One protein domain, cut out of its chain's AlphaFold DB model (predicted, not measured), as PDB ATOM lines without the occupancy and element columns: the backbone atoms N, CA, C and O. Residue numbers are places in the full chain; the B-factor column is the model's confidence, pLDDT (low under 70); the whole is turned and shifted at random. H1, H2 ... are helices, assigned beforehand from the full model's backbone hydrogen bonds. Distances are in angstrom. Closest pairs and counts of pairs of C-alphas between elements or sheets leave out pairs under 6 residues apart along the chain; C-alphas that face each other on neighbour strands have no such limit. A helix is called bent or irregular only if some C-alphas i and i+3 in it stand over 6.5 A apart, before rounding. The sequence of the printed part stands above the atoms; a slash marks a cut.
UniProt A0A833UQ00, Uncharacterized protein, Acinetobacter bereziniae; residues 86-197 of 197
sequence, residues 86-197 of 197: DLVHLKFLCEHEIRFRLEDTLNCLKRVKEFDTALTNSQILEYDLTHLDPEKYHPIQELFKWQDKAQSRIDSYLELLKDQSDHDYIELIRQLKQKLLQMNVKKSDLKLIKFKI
ATOM      1  N   ASP A  86      -0.090  -9.111  10.527       96.00
ATOM      2  CA  ASP A  86      -0.364  -8.846  11.937       96.00
ATOM      3  C   ASP A  86      -1.775  -8.274  12.110       96.00
ATOM      4  O   ASP A  86      -2.002  -7.089  12.383       96.00
ATOM      5  N   LEU A  87      -2.759  -9.157  11.934       94.94
ATOM      6  CA  LEU A  87      -4.169  -8.792  12.003       94.94
ATOM      7  C   LEU A  87      -4.570  -8.236  13.381       94.94
ATOM      8  O   LEU A  87      -5.490  -7.431  13.474       94.94
ATOM      9  N   VAL A  88      -3.889  -8.636  14.456       94.94
ATOM     10  CA  VAL A  88      -4.184  -8.193  15.828       94.94
ATOM     11  C   VAL A  88      -3.896  -6.701  15.987       94.94
ATOM     12  O   VAL A  88      -4.772  -5.944  16.420       94.94
ATOM     13  N   HIS A  89      -2.694  -6.259  15.613       96.44
ATOM     14  CA  HIS A  89      -2.338  -4.841  15.687       96.44
ATOM     15  C   HIS A  89      -3.082  -4.013  14.643       96.44
ATOM     16  O   HIS A  89      -3.511  -2.899  14.952       96.44
ATOM     17  N   LEU A  90      -3.309  -4.573  13.453       96.94
ATOM     18  CA  LEU A  90      -4.096  -3.926  12.411       96.94
ATOM     19  C   LEU A  90      -5.540  -3.654  12.879       96.94
ATOM     20  O   LEU A  90      -5.997  -2.510  12.803       96.94
ATOM     21  N   LYS A  91      -6.223  -4.660  13.450       96.25
ATOM     22  CA  LYS A  91      -7.562  -4.512  14.052       96.25
ATOM     23  C   LYS A  91      -7.557  -3.427  15.121       96.25
ATOM     24  O   LYS A  91      -8.348  -2.489  15.060       96.25
ATOM     25  N   PHE A  92      -6.632  -3.502  16.075       96.00
ATOM     26  CA  PHE A  92      -6.568  -2.529  17.165       96.00
ATOM     27  C   PHE A  92      -6.336  -1.090  16.685       96.00
ATOM     28  O   PHE A  92      -6.940  -0.148  17.208       96.00
ATOM     29  N   LEU A  93      -5.473  -0.909  15.684       96.31
ATOM     30  CA  LEU A  93      -5.171   0.390  15.104       96.31
ATOM     31  C   LEU A  93      -6.390   0.969  14.370       96.31
ATOM     32  O   LEU A  93      -6.837   2.067  14.710       96.31
ATOM     33  N   CYS A  94      -6.922   0.230  13.394       96.38
ATOM     34  CA  CYS A  94      -7.923   0.722  12.445       96.38
ATOM     35  C   CYS A  94      -9.333   0.801  13.041       96.38
ATOM     36  O   CYS A  94     -10.057   1.767  12.779       96.38
ATOM     37  N   GLU A  95      -9.729  -0.161  13.880       95.69
ATOM     38  CA  GLU A  95     -11.072  -0.176  14.467       95.69
ATOM     39  C   GLU A  95     -11.332   1.046  15.351       95.69
ATOM     40  O   GLU A  95     -12.453   1.552  15.391       95.69
ATOM     41  N   HIS A  96     -10.304   1.565  16.031       93.19
ATOM     42  CA  HIS A  96     -10.428   2.774  16.843       93.19
ATOM     43  C   HIS A  96     -10.884   3.979  16.008       93.19
ATOM     44  O   HIS A  96     -11.813   4.695  16.390       93.19
ATOM     45  N   GLU A  97     -10.247   4.205  14.858       91.56
ATOM     46  CA  GLU A  97     -10.566   5.350  14.011       91.56
ATOM     47  C   GLU A  97     -11.912   5.178  13.309       91.56
ATOM     48  O   GLU A  97     -12.718   6.112  13.317       91.56
ATOM     49  N   ILE A  98     -12.197   3.979  12.788       95.75
ATOM     50  CA  ILE A  98     -13.493   3.651  12.179       95.75
ATOM     51  C   ILE A  98     -14.617   3.885  13.183       95.75
ATOM     52  O   ILE A  98     -15.591   4.571  12.870       95.75
ATOM     53  N   ARG A  99     -14.474   3.383  14.413       95.75
ATOM     54  CA  ARG A  99     -15.482   3.587  15.455       95.75
ATOM     55  C   ARG A  99     -15.725   5.049  15.740       95.75
ATOM     56  O   ARG A  99     -16.881   5.440  15.799       95.75
ATOM     57  N   PHE A 100     -14.677   5.851  15.876       93.56
ATOM     58  CA  PHE A 100     -14.851   7.277  16.126       93.56
ATOM     59  C   PHE A 100     -15.638   7.957  14.993       93.56
ATOM     60  O   PHE A 100     -16.565   8.712  15.263       93.56
ATOM     61  N   ARG A 101     -15.334   7.648  13.724       95.31
ATOM     62  CA  ARG A 101     -16.082   8.210  12.581       95.31
ATOM     63  C   ARG A 101     -17.534   7.731  12.532       95.31
ATOM     64  O   ARG A 101     -18.425   8.508  12.192       95.31
ATOM     65  N   LEU A 102     -17.792   6.480  12.901       97.06
ATOM     66  CA  LEU A 102     -19.154   5.962  13.016       97.06
ATOM     67  C   LEU A 102     -19.909   6.581  14.199       97.06
ATOM     68  O   LEU A 102     -21.103   6.836  14.079       97.06
ATOM     69  N   GLU A 103     -19.240   6.854  15.321       96.62
ATOM     70  CA  GLU A 103     -19.812   7.577  16.465       96.62
ATOM     71  C   GLU A 103     -20.196   9.011  16.065       96.62
ATOM     72  O   GLU A 103     -21.318   9.432  16.351       96.62
ATOM     73  N   ASP A 104     -19.335   9.723  15.330       96.62
ATOM     74  CA  ASP A 104     -19.646  11.045  14.762       96.62
ATOM     75  C   ASP A 104     -20.856  10.981  13.814       96.62
ATOM     76  O   ASP A 104     -21.800  11.764  13.945       96.62
ATOM     77  N   THR A 105     -20.884   9.991  12.915       97.75
ATOM     78  CA  THR A 105     -22.002   9.780  11.979       97.75
ATOM     79  C   THR A 105     -23.313   9.512  12.723       97.75
ATOM     80  O   THR A 105     -24.338  10.118  12.415       97.75
ATOM     81  N   LEU A 106     -23.292   8.654  13.748       97.31
ATOM     82  CA  LEU A 106     -24.451   8.364  14.600       97.31
ATOM     83  C   LEU A 106     -24.950   9.610  15.339       97.31
ATOM     84  O   LEU A 106     -26.161   9.809  15.468       97.31
ATOM     85  N   ASN A 107     -24.036  10.448  15.826       97.00
ATOM     86  CA  ASN A 107     -24.388  11.702  16.488       97.00
ATOM     87  C   ASN A 107     -25.051  12.681  15.509       97.00
ATOM     88  O   ASN A 107     -26.051  13.306  15.864       97.00
ATOM     89  N   CYS A 108     -24.556  12.782  14.276       97.19
ATOM     90  CA  CYS A 108     -25.195  13.598  13.243       97.19
ATOM     91  C   CYS A 108     -26.551  13.034  12.817       97.19
ATOM     92  O   CYS A 108     -27.507  13.796  12.697       97.19
ATOM     93  N   LEU A 109     -26.681  11.713  12.685       96.31
ATOM     94  CA  LEU A 109     -27.961  11.076  12.375       96.31
ATOM     95  C   LEU A 109     -28.997  11.380  13.463       96.31
ATOM     96  O   LEU A 109     -30.138  11.708  13.150       96.31
ATOM     97  N   LYS A 110     -28.590  11.356  14.739       95.88
ATOM     98  CA  LYS A 110     -29.446  11.781  15.853       95.88
ATOM     99  C   LYS A 110     -29.915  13.229  15.684       95.88
ATOM    100  O   LYS A 110     -31.107  13.480  15.805       95.88
ATOM    101  N   ARG A 111     -29.009  14.157  15.355       96.12
ATOM    102  CA  ARG A 111     -29.352  15.574  15.125       96.12
ATOM    103  C   ARG A 111     -30.305  15.767  13.949       96.12
ATOM    104  O   ARG A 111     -31.184  16.613  14.028       96.12
ATOM    105  N   VAL A 112     -30.170  14.978  12.881       96.06
ATOM    106  CA  VAL A 112     -31.127  14.992  11.762       96.06
ATOM    107  C   VAL A 112     -32.521  14.580  12.235       96.06
ATOM    108  O   VAL A 112     -33.486  15.252  11.899       96.06
ATOM    109  N   LYS A 113     -32.636  13.533  13.062       94.12
ATOM    110  CA  LYS A 113     -33.935  13.116  13.621       94.12
ATOM    111  C   LYS A 113     -34.499  14.102  14.648       94.12
ATOM    112  O   LYS A 113     -35.706  14.161  14.823       94.12
ATOM    113  N   GLU A 114     -33.646  14.850  15.346       95.50
ATOM    114  CA  GLU A 114     -34.069  15.951  16.228       95.50
ATOM    115  C   GLU A 114     -34.561  17.163  15.422       95.50
ATOM    116  O   GLU A 114     -35.482  17.847  15.857       95.50
ATOM    117  N   PHE A 115     -33.965  17.412  14.252       92.94
ATOM    118  CA  PHE A 115     -34.372  18.465  13.324       92.94
ATOM    119  C   PHE A 115     -35.710  18.147  12.643       92.94
ATOM    120  O   PHE A 115     -36.583  19.009  12.588       92.94
ATOM    121  N   ASP A 116     -35.887  16.909  12.176       93.50
ATOM    122  CA  ASP A 116     -37.156  16.409  11.652       93.50
ATOM    123  C   ASP A 116     -37.348  14.934  12.034       93.50
ATOM    124  O   ASP A 116     -36.675  14.022  11.541       93.50
ATOM    125  N   THR A 117     -38.302  14.706  12.936       91.62
ATOM    126  CA  THR A 117     -38.624  13.373  13.464       91.62
ATOM    127  C   THR A 117     -39.345  12.473  12.460       91.62
ATOM    128  O   THR A 117     -39.325  11.252  12.632       91.62
ATOM    129  N   ALA A 118     -39.965  13.041  11.421       93.81
ATOM    130  CA  ALA A 118     -40.694  12.299  10.399       93.81
ATOM    131  C   ALA A 118     -39.780  11.796   9.273       93.81
ATOM    132  O   ALA A 118     -40.157  10.863   8.559       93.81
ATOM    133  N   LEU A 119     -38.571  12.359   9.132       94.25
ATOM    134  CA  LEU A 119     -37.600  11.902   8.141       94.25
ATOM    135  C   LEU A 119     -37.255  10.430   8.360       94.25
ATOM    136  O   LEU A 119     -36.674  10.036   9.376       94.25
ATOM    137  N   THR A 120     -37.535   9.608   7.360       94.75
ATOM    138  CA  THR A 120     -37.061   8.224   7.275       94.75
ATOM    139  C   THR A 120     -35.618   8.173   6.770       94.75
ATOM    140  O   THR A 120     -35.071   9.159   6.281       94.75
ATOM    141  N   ASN A 121     -34.955   7.023   6.903       93.81
ATOM    142  CA  ASN A 121     -33.595   6.864   6.379       93.81
ATOM    143  C   ASN A 121     -33.552   6.946   4.846       93.81
ATOM    144  O   ASN A 121     -32.631   7.553   4.314       93.81
ATOM    145  N   SER A 122     -34.564   6.423   4.148       94.38
ATOM    146  CA  SER A 122     -34.666   6.536   2.688       94.38
ATOM    147  C   SER A 122     -34.784   7.992   2.237       94.38
ATOM    148  O   SER A 122     -34.041   8.419   1.365       94.38
ATOM    149  N   GLN A 123     -35.625   8.790   2.905       95.00
ATOM    150  CA  GLN A 123     -35.755  10.221   2.597       95.00
ATOM    151  C   GLN A 123     -34.470  11.010   2.866       95.00
ATOM    152  O   GLN A 123     -34.186  11.966   2.156       95.00
ATOM    153  N   ILE A 124     -33.682  10.623   3.876       95.06
ATOM    154  CA  ILE A 124     -32.360  11.222   4.110       95.06
ATOM    155  C   ILE A 124     -31.425  10.922   2.935       95.06
ATOM    156  O   ILE A 124     -30.722  11.818   2.487       95.06
ATOM    157  N   LEU A 125     -31.408   9.677   2.448       94.56
ATOM    158  CA  LEU A 125     -30.542   9.251   1.343       94.56
ATOM    159  C   LEU A 125     -30.900   9.920   0.011       94.56
ATOM    160  O   LEU A 125     -30.013  10.176  -0.796       94.56
ATOM    161  N   GLU A 126     -32.179  10.208  -0.201       94.12
ATOM    162  CA  GLU A 126     -32.702  10.878  -1.398       94.12
ATOM    163  C   GLU A 126     -32.706  12.411  -1.272       94.12
ATOM    164  O   GLU A 126     -33.178  13.104  -2.173       94.12
ATOM    165  N   TYR A 127     -32.208  12.955  -0.158       93.06
ATOM    166  CA  TYR A 127     -32.273  14.384   0.109       93.06
ATOM    167  C   TYR A 127     -31.398  15.175  -0.869       93.06
ATOM    168  O   TYR A 127     -30.188  14.963  -0.959       93.06
ATOM    169  N   ASP A 128     -32.002  16.146  -1.553       91.56
ATOM    170  CA  ASP A 128     -31.285  17.012  -2.481       91.56
ATOM    171  C   ASP A 128     -30.455  18.066  -1.731       91.56
ATOM    172  O   ASP A 128     -30.976  18.983  -1.092       91.56
ATOM    173  N   LEU A 129     -29.132  17.925  -1.811       89.56
ATOM    174  CA  LEU A 129     -28.178  18.844  -1.195       89.56
ATOM    175  C   LEU A 129     -27.848  20.052  -2.080       89.56
ATOM    176  O   LEU A 129     -27.247  21.001  -1.580       89.56
ATOM    177  N   THR A 130     -28.200  20.042  -3.369       89.75
ATOM    178  CA  THR A 130     -27.755  21.065  -4.337       89.75
ATOM    179  C   THR A 130     -28.311  22.456  -4.040       89.75
ATOM    180  O   THR A 130     -27.697  23.461  -4.390       89.75
ATOM    181  N   HIS A 131     -29.448  22.520  -3.349       86.69
ATOM    182  CA  HIS A 131     -30.095  23.763  -2.938       86.69
ATOM    183  C   HIS A 131     -29.578  24.322  -1.605       86.69
ATOM    184  O   HIS A 131     -29.996  25.406  -1.193       86.69
ATOM    185  N   LEU A 132     -28.702  23.593  -0.910       89.38
ATOM    186  CA  LEU A 132     -28.150  24.027   0.366       89.38
ATOM    187  C   LEU A 132     -26.931  24.925   0.151       89.38
ATOM    188  O   LEU A 132     -26.059  24.649  -0.668       89.38
ATOM    189  N   ASP A 133     -26.868  25.996   0.935       89.12
ATOM    190  CA  ASP A 133     -25.710  26.883   0.998       89.12
ATOM    191  C   ASP A 133     -24.550  26.149   1.700       89.12
ATOM    192  O   ASP A 133     -24.682  25.828   2.884       89.12
ATOM    193  N   PRO A 134     -23.427  25.871   1.011       85.75
ATOM    194  CA  PRO A 134     -22.346  25.062   1.566       85.75
ATOM    195  C   PRO A 134     -21.636  25.723   2.753       85.75
ATOM    196  O   PRO A 134     -21.024  25.016   3.555       85.75
ATOM    197  N   GLU A 135     -21.738  27.047   2.886       88.88
ATOM    198  CA  GLU A 135     -21.142  27.816   3.985       88.88
ATOM    199  C   GLU A 135     -22.026  27.813   5.241       88.88
ATOM    200  O   GLU A 135     -21.590  28.209   6.327       88.88
ATOM    201  N   LYS A 136     -23.281  27.364   5.125       91.38
ATOM    202  CA  LYS A 136     -24.221  27.308   6.245       91.38
ATOM    203  C   LYS A 136     -24.373  25.896   6.768       91.38
ATOM    204  O   LYS A 136     -24.442  24.916   6.039       91.38
ATOM    205  N   TYR A 137     -24.494  25.802   8.085       92.56
ATOM    206  CA  TYR A 137     -24.762  24.531   8.731       92.56
ATOM    207  C   TYR A 137     -26.152  24.000   8.351       92.56
ATOM    208  O   TYR A 137     -27.165  24.654   8.608       92.56
ATOM    209  N   HIS A 138     -26.192  22.769   7.842       94.62
ATOM    210  CA  HIS A 138     -27.413  21.987   7.677       94.62
ATOM    211  C   HIS A 138     -27.216  20.573   8.259       94.62
ATOM    212  O   HIS A 138     -26.237  19.909   7.904       94.62
ATOM    213  N   PRO A 139     -28.122  20.059   9.122       95.25
ATOM    214  CA  PRO A 139     -27.938  18.763   9.784       95.25
ATOM    215  C   PRO A 139     -27.692  17.594   8.824       95.25
ATOM    216  O   PRO A 139     -26.844  16.745   9.093       95.25
ATOM    217  N   ILE A 140     -28.404  17.561   7.692       95.25
ATOM    218  CA  ILE A 140     -28.277  16.488   6.693       95.25
ATOM    219  C   ILE A 140     -26.948  16.597   5.932       95.25
ATOM    220  O   ILE A 140     -26.287  15.588   5.704       95.25
ATOM    221  N   GLN A 141     -26.504  17.813   5.608       95.12
ATOM    222  CA  GLN A 141     -25.221  18.027   4.935       95.12
ATOM    223  C   GLN A 141     -24.052  17.608   5.839       95.12
ATOM    224  O   GLN A 141     -23.136  16.912   5.399       95.12
ATOM    225  N   GLU A 142     -24.103  17.972   7.124       96.06
ATOM    226  CA  GLU A 142     -23.094  17.550   8.096       96.06
ATOM    227  C   GLU A 142     -23.127  16.023   8.296       96.06
ATOM    228  O   GLU A 142     -22.066  15.404   8.373       96.06
ATOM    229  N   LEU A 143     -24.308  15.388   8.315       96.75
ATOM    230  CA  LEU A 143     -24.428  13.924   8.335       96.75
ATOM    231  C   LEU A 143     -23.693  13.276   7.154       96.75
ATOM    232  O   LEU A 143     -22.869  12.390   7.387       96.75
ATOM    233  N   PHE A 144     -23.935  13.724   5.922       96.25
ATOM    234  CA  PHE A 144     -23.269  13.169   4.738       96.25
ATOM    235  C   PHE A 144     -21.750  13.355   4.774       96.25
ATOM    236  O   PHE A 144     -21.010  12.422   4.471       96.25
ATOM    237  N   LYS A 145     -21.260  14.503   5.247       95.81
ATOM    238  CA  LYS A 145     -19.821  14.735   5.448       95.81
ATOM    239  C   LYS A 145     -19.188  13.732   6.419       95.81
ATOM    240  O   LYS A 145     -18.053  13.306   6.210       95.81
ATOM    241  N   TRP A 146     -19.874  13.369   7.503       97.19
ATOM    242  CA  TRP A 146     -19.358  12.363   8.441       97.19
ATOM    243  C   TRP A 146     -19.511  10.936   7.921       97.19
ATOM    244  O   TRP A 146     -18.597  10.134   8.126       97.19
ATOM    245  N   GLN A 147     -20.597  10.649   7.200       97.69
ATOM    246  CA  GLN A 147     -20.789   9.376   6.511       97.69
ATOM    247  C   GLN A 147     -19.656   9.119   5.510       97.69
ATOM    248  O   GLN A 147     -19.052   8.052   5.562       97.69
ATOM    249  N   ASP A 148     -19.315  10.100   4.672       97.31
ATOM    250  CA  ASP A 148     -18.227  10.011   3.690       97.31
ATOM    251  C   ASP A 148     -16.872   9.742   4.365       97.31
ATOM    252  O   ASP A 148     -16.151   8.808   4.012       97.31
ATOM    253  N   LYS A 149     -16.565  10.462   5.452       96.31
ATOM    254  CA  LYS A 149     -15.348  10.215   6.246       96.31
ATOM    255  C   LYS A 149     -15.305   8.812   6.850       96.31
ATOM    256  O   LYS A 149     -14.238   8.199   6.898       96.31
ATOM    257  N   ALA A 150     -16.431   8.315   7.361       97.50
ATOM    258  CA  ALA A 150     -16.518   6.962   7.902       97.50
ATOM    259  C   ALA A 150     -16.364   5.913   6.795       97.50
ATOM    260  O   ALA A 150     -15.623   4.945   6.973       97.50
ATOM    261  N   GLN A 151     -17.001   6.135   5.646       98.06
ATOM    262  CA  GLN A 151     -16.907   5.273   4.477       98.06
ATOM    263  C   GLN A 151     -15.468   5.202   3.973       98.06
ATOM    264  O   GLN A 151     -14.941   4.103   3.853       98.06
ATOM    265  N   SER A 152     -14.808   6.345   3.767       97.12
ATOM    266  CA  SER A 152     -13.406   6.411   3.344       97.12
ATOM    267  C   SER A 152     -12.496   5.589   4.263       97.12
ATOM    268  O   SER A 152     -11.648   4.841   3.787       97.12
ATOM    269  N   ARG A 153     -12.703   5.655   5.586       96.12
ATOM    270  CA  ARG A 153     -11.920   4.858   6.546       96.12
ATOM    271  C   ARG A 153     -12.215   3.364   6.473       96.12
ATOM    272  O   ARG A 153     -11.283   2.574   6.594       96.12
ATOM    273  N   ILE A 154     -13.471   2.973   6.272       97.94
ATOM    274  CA  ILE A 154     -13.829   1.563   6.070       97.94
ATOM    275  C   ILE A 154     -13.257   1.043   4.745       97.94
ATOM    276  O   ILE A 154     -12.745  -0.071   4.713       97.94
ATOM    277  N   ASP A 155     -13.284   1.849   3.687       98.06
ATOM    278  CA  ASP A 155     -12.755   1.486   2.371       98.06
ATOM    279  C   ASP A 155     -11.245   1.278   2.427       98.06
ATOM    280  O   ASP A 155     -10.772   0.203   2.065       98.06
ATOM    281  N   SER A 156     -10.494   2.228   2.995       96.88
ATOM    282  CA  SER A 156      -9.057   2.052   3.239       96.88
ATOM    283  C   SER A 156      -8.756   0.799   4.063       96.88
ATOM    284  O   SER A 156      -7.773   0.111   3.802       96.88
ATOM    285  N   TYR A 157      -9.593   0.476   5.050       97.69
ATOM    286  CA  TYR A 157      -9.381  -0.708   5.872       97.69
ATOM    287  C   TYR A 157      -9.677  -2.014   5.130       97.69
ATOM    288  O   TYR A 157      -8.905  -2.960   5.234       97.69
ATOM    289  N   LEU A 158     -10.747  -2.066   4.338       98.06
ATOM    290  CA  LEU A 158     -11.056  -3.224   3.498       98.06
ATOM    291  C   LEU A 158      -9.939  -3.515   2.491       98.06
ATOM    292  O   LEU A 158      -9.653  -4.683   2.249       98.06
ATOM    293  N   GLU A 159      -9.288  -2.481   1.954       97.88
ATOM    294  CA  GLU A 159      -8.104  -2.635   1.102       97.88
ATOM    295  C   GLU A 159      -6.940  -3.297   1.853       97.88
ATOM    296  O   GLU A 159      -6.364  -4.260   1.355       97.88
ATOM    297  N   LEU A 160      -6.651  -2.856   3.083       97.56
ATOM    298  CA  LEU A 160      -5.613  -3.448   3.945       97.56
ATOM    299  C   LEU A 160      -5.919  -4.898   4.357       97.56
ATOM    300  O   LEU A 160      -5.015  -5.660   4.698       97.56
ATOM    301  N   LEU A 161      -7.195  -5.281   4.346       97.12
ATOM    302  CA  LEU A 161      -7.639  -6.617   4.720       97.12
ATOM    303  C   LEU A 161      -7.655  -7.622   3.555       97.12
ATOM    304  O   LEU A 161      -7.894  -8.801   3.809       97.12
ATOM    305  N   LYS A 162      -7.430  -7.200   2.302       93.25
ATOM    306  CA  LYS A 162      -7.606  -8.056   1.109       93.25
ATOM    307  C   LYS A 162      -6.836  -9.373   1.165       93.25
ATOM    308  O   LYS A 162      -7.395 -10.403   0.800       93.25
ATOM    309  N   ASP A 163      -5.609  -9.328   1.670       90.56
ATOM    310  CA  ASP A 163      -4.709 -10.484   1.738       90.56
ATOM    311  C   ASP A 163      -4.742 -11.188   3.108       90.56
ATOM    312  O   ASP A 163      -3.903 -12.038   3.408       90.56
ATOM    313  N   GLN A 164      -5.699 -10.832   3.970       93.19
ATOM    314  CA  GLN A 164      -5.865 -11.444   5.288       93.19
ATOM    315  C   GLN A 164      -6.779 -12.673   5.202       93.19
ATOM    316  O   GLN A 164      -7.762 -12.699   4.461       93.19
ATOM    317  N   SER A 165      -6.490 -13.697   6.007       90.69
ATOM    318  CA  SER A 165      -7.201 -14.984   5.963       90.69
ATOM    319  C   SER A 165      -8.544 -15.007   6.708       90.69
ATOM    320  O   SER A 165      -9.298 -15.970   6.596       90.69
ATOM    321  N   ASP A 166      -8.848 -13.986   7.512       94.62
ATOM    322  CA  ASP A 166     -10.044 -13.931   8.364       94.62
ATOM    323  C   ASP A 166     -11.269 -13.437   7.572       94.62
ATOM    324  O   ASP A 166     -11.716 -12.296   7.704       94.62
ATOM    325  N   HIS A 167     -11.787 -14.295   6.688       94.75
ATOM    326  CA  HIS A 167     -12.887 -13.952   5.783       94.75
ATOM    327  C   HIS A 167     -14.181 -13.558   6.507       94.75
ATOM    328  O   HIS A 167     -14.865 -12.641   6.048       94.75
ATOM    329  N   ASP A 168     -14.486 -14.190   7.643       95.75
ATOM    330  CA  ASP A 168     -15.667 -13.868   8.452       95.75
ATOM    331  C   ASP A 168     -15.584 -12.438   8.996       95.75
ATOM    332  O   ASP A 168     -16.552 -11.674   8.934       95.75
ATOM    333  N   TYR A 169     -14.407 -12.034   9.480       95.81
ATOM    334  CA  TYR A 169     -14.185 -10.666   9.927       95.81
ATOM    335  C   TYR A 169     -14.243  -9.659   8.775       95.81
ATOM    336  O   TYR A 169     -14.844  -8.593   8.917       95.81
ATOM    337  N   ILE A 170     -13.657  -9.977   7.620       97.00
ATOM    338  CA  ILE A 170     -13.723  -9.096   6.447       97.00
ATOM    339  C   ILE A 170     -15.181  -8.877   6.038       97.00
ATOM    340  O   ILE A 170     -15.590  -7.745   5.774       97.00
ATOM    341  N   GLU A 171     -15.984  -9.940   6.031       97.25
ATOM    342  CA  GLU A 171     -17.402  -9.846   5.705       97.25
ATOM    343  C   GLU A 171     -18.179  -9.019   6.733       97.25
ATOM    344  O   GLU A 171     -19.008  -8.187   6.361       97.25
ATOM    345  N   LEU A 172     -17.843  -9.131   8.019       96.88
ATOM    346  CA  LEU A 172     -18.380  -8.256   9.061       96.88
ATOM    347  C   LEU A 172     -18.100  -6.771   8.769       96.88
ATOM    348  O   LEU A 172     -19.001  -5.937   8.908       96.88
ATOM    349  N   ILE A 173     -16.890  -6.421   8.323       97.88
ATOM    350  CA  ILE A 173     -16.550  -5.040   7.938       97.88
ATOM    351  C   ILE A 173     -17.330  -4.599   6.688       97.88
ATOM    352  O   ILE A 173     -17.823  -3.467   6.643       97.88
ATOM    353  N   ARG A 174     -17.530  -5.480   5.697       98.06
ATOM    354  CA  ARG A 174     -18.369  -5.178   4.520       98.06
ATOM    355  C   ARG A 174     -19.827  -4.927   4.899       98.06
ATOM    356  O   ARG A 174     -20.422  -3.956   4.431       98.06
ATOM    357  N   GLN A 175     -20.392  -5.739   5.786       97.88
ATOM    358  CA  GLN A 175     -21.748  -5.539   6.299       97.88
ATOM    359  C   GLN A 175     -21.873  -4.221   7.071       97.88
ATOM    360  O   GLN A 175     -22.883  -3.521   6.956       97.88
ATOM    361  N   LEU A 176     -20.841  -3.839   7.827       97.81
ATOM    362  CA  LEU A 176     -20.796  -2.542   8.499       97.81
ATOM    363  C   LEU A 176     -20.806  -1.380   7.493       97.81
ATOM    364  O   LEU A 176     -21.565  -0.427   7.688       97.81
ATOM    365  N   LYS A 177     -20.041  -1.481   6.397       98.19
ATOM    366  CA  LYS A 177     -20.084  -0.515   5.284       98.19
ATOM    367  C   LYS A 177     -21.494  -0.402   4.704       98.19
ATOM    368  O   LYS A 177     -22.006   0.702   4.554       98.19
ATOM    369  N   GLN A 178     -22.144  -1.527   4.409       97.94
ATOM    370  CA  GLN A 178     -23.505  -1.531   3.858       97.94
ATOM    371  C   GLN A 178     -24.503  -0.847   4.801       97.94
ATOM    372  O   GLN A 178     -25.287  -0.004   4.367       97.94
ATOM    373  N   LYS A 179     -24.432  -1.138   6.106       97.69
ATOM    374  CA  LYS A 179     -25.267  -0.472   7.117       97.69
ATOM    375  C   LYS A 179     -25.026   1.036   7.170       97.69
ATOM    376  O   LYS A 179     -25.990   1.786   7.307       97.69
ATOM    377  N   LEU A 180     -23.774   1.482   7.062       97.75
ATOM    378  CA  LEU A 180     -23.423   2.904   6.994       97.75
ATOM    379  C   LEU A 180     -24.036   3.579   5.757       97.75
ATOM    380  O   LEU A 180     -24.649   4.638   5.879       97.75
ATOM    381  N   LEU A 181     -23.908   2.957   4.583       96.62
ATOM    382  CA  LEU A 181     -24.454   3.482   3.326       96.62
ATOM    383  C   LEU A 181     -25.983   3.591   3.347       96.62
ATOM    384  O   LEU A 181     -26.540   4.473   2.711       96.62
ATOM    385  N   GLN A 182     -26.656   2.738   4.117       96.62
ATOM    386  CA  GLN A 182     -28.112   2.752   4.281       96.62
ATOM    387  C   GLN A 182     -28.599   3.608   5.469       96.62
ATOM    388  O   GLN A 182     -29.775   3.541   5.827       96.62
ATOM    389  N   MET A 183     -27.712   4.357   6.140       95.50
ATOM    390  CA  MET A 183     -28.006   5.090   7.389       95.50
ATOM    391  C   MET A 183     -28.601   4.211   8.508       95.50
ATOM    392  O   MET A 183     -29.300   4.686   9.402       95.50
ATOM    393  N   ASN A 184     -28.303   2.911   8.482       95.75
ATOM    394  CA  ASN A 184     -28.843   1.891   9.386       95.75
ATOM    395  C   ASN A 184     -27.840   1.428  10.453       95.75
ATOM    396  O   ASN A 184     -28.137   0.496  11.206       95.75
ATOM    397  N   VAL A 185     -26.660   2.051  10.528       95.38
ATOM    398  CA  VAL A 185     -25.667   1.767  11.569       95.38
ATOM    399  C   VAL A 185     -26.232   2.068  12.960       95.38
ATOM    400  O   VAL A 185     -26.971   3.032  13.165       95.38
ATOM    401  N   LYS A 186     -25.893   1.228  13.940       95.25
ATOM    402  CA  LYS A 186     -26.341   1.325  15.334       95.25
ATOM    403  C   LYS A 186     -25.160   1.227  16.286       95.25
ATOM    404  O   LYS A 186     -24.143   0.608  15.995       95.25
ATOM    405  N   LYS A 187     -25.346   1.716  17.517       93.88
ATOM    406  CA  LYS A 187     -24.359   1.554  18.604       93.88
ATOM    407  C   LYS A 187     -23.980   0.090  18.875       93.88
ATOM    408  O   LYS A 187     -22.889  -0.168  19.371       93.88
ATOM    409  N   SER A 188     -24.872  -0.865  18.594       94.38
ATOM    410  CA  SER A 188     -24.582  -2.299  18.712       94.38
ATOM    411  C   SER A 188     -23.552  -2.777  17.694       94.38
ATOM    412  O   SER A 188     -22.726  -3.610  18.049       94.38
ATOM    413  N   ASP A 189     -23.548  -2.226  16.479       94.69
ATOM    414  CA  ASP A 189     -22.598  -2.614  15.431       94.69
ATOM    415  C   ASP A 189     -21.166  -2.213  15.813       94.69
ATOM    416  O   ASP A 189     -20.225  -2.975  15.627       94.69
ATOM    417  N   LEU A 190     -21.001  -1.066  16.476       93.38
ATOM    418  CA  LEU A 190     -19.702  -0.594  16.972       93.38
ATOM    419  C   LEU A 190     -19.112  -1.498  18.064       93.38
ATOM    420  O   LEU A 190     -17.909  -1.456  18.310       93.38
ATOM    421  N   LYS A 191     -19.932  -2.305  18.749       91.19
ATOM    422  CA  LYS A 191     -19.426  -3.276  19.733       91.19
ATOM    423  C   LYS A 191     -18.708  -4.444  19.063       91.19
ATOM    424  O   LYS A 191     -17.879  -5.065  19.719       91.19
ATOM    425  N   LEU A 192     -19.023  -4.722  17.796       89.00
ATOM    426  CA  LEU A 192     -18.428  -5.809  17.022       89.00
ATOM    427  C   LEU A 192     -16.994  -5.487  16.580       89.00
ATOM    428  O   LEU A 192     -16.197  -6.397  16.401       89.00
ATOM    429  N   ILE A 193     -16.659  -4.199  16.474       89.75
ATOM    430  CA  ILE A 193     -15.327  -3.694  16.111       89.75
ATOM    431  C   ILE A 193     -14.671  -2.968  17.292       89.75
ATOM    432  O   ILE A 193     -14.260  -1.815  17.202       89.75
ATOM    433  N   LYS A 194     -14.653  -3.616  18.461       82.75
ATOM    434  CA  LYS A 194     -14.035  -3.099  19.693       82.75
ATOM    435  C   LYS A 194     -12.879  -3.991  20.133       82.75
ATOM    436  O   LYS A 194     -12.853  -4.476  21.267       82.75
ATOM    437  N   PHE A 195     -11.925  -4.201  19.243       77.44
ATOM    438  CA  PHE A 195     -10.737  -4.963  19.552       77.44
ATOM    439  C   PHE A 195      -9.931  -4.281  20.662       77.44
ATOM    440  O   PHE A 195      -9.859  -3.051  20.768       77.44
ATOM    441  N   LYS A 196      -9.368  -5.103  21.540       76.69
ATOM    442  CA  LYS A 196      -8.523  -4.682  22.652       76.69
ATOM    443  C   LYS A 196      -7.288  -5.574  22.656       76.69
ATOM    444  O   LYS A 196      -7.441  -6.789  22.576       76.69
ATOM    445  N   ILE A 197      -6.116  -4.951  22.748       62.53
ATOM    446  CA  ILE A 197      -4.825  -5.607  23.005       62.53
ATOM    447  C   ILE A 197      -4.533  -5.563  24.501       62.53
ATOM    448  O   ILE A 197      -4.861  -4.524  25.124       62.53
TER     449      ILE A 197
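Overview. This is residues 86 to 197 of the 197 residues of an uncharacterized protein of Acinetobacter bereziniae (UniProt A0A833UQ00). Three long helices, H1, H3 and H4, stand side by side as an elongated bundle, their centres making a triangle, with H3 running opposite ways to the other two. The short helix H2 lies beyond the last residues of H4 and, with the loop of residues 126 to 138, covers that end of the bundle, while residues 182 to 197 fold back along the H1 and H4 side toward the first residues of H1. The 112 printed residues hold four named helices, in the order H1, H2, H3, H4, and no named strand; the class is all helix. The whole is compact, with a radius of gyration of the C-alphas of 15.3 A, and spans 46 by 24 by 21 A.

Arrangement. H1, residues 87 to 115, is the longest helix, and it has a kink of 28 degrees near residue 94. It is neither bent nor irregular, but only just: C-alphas 93 and 96 are 6.0 A apart. H1 touches H3, residues 139 to 160, opposite ways at a shallow tilt of 15 degrees; their closest C-alphas are those of Arg 101 and Ala 150, 4.9 A apart. H3 touches H4, residues 167 to 181, and the two form a helical hairpin, opposite ways at a shallow tilt of 18 degrees; their closest C-alphas, Ile 154 and Lys 177, are 6.6 A apart. H1 and H4 are close but not clearly touching, the same way at a shallow tilt of 20 degrees, with the closest C-alphas, Leu 102 and Leu 180, 8.0 A apart. H2, residues 121 to 125, is close to H3 but not clearly touching, the closest C-alphas being those of Ile 124 and Ile 140, 7.1 A apart. H1 and H2 are near each other, with 5 pairs of C-alphas within 10 A. H2 and H4 are apart. In H2, H3 and H4 every O i to N i+4 pair is within hydrogen-bond range, and in H1 23 of 25 are.

Along the chain. H1 measures 40.7 A from C-alpha 87 at (-4.169, -8.792, 12.003) to C-alpha 115 at (-34.372, 18.465, 13.324). H3 measures 32.0 A from first to last C-alpha, H4 21.1 A and H2 6.4 A. H4 ends with C-alpha 181 at (-24.454, 3.482, 3.326).

Size, cuts and confidence. The two C-alphas farthest apart are those of His 131 and Ile 197, 46.6 A. The printed part has no cut and ends at residue 197, the chain's last. The link from H1 to H2 is tight, that from H3 to H4 short, and that from H2 to H3 long, with 13 residues. The mean pLDDT of the printed part is 94.3, and one residue, Ile 197, is under 70.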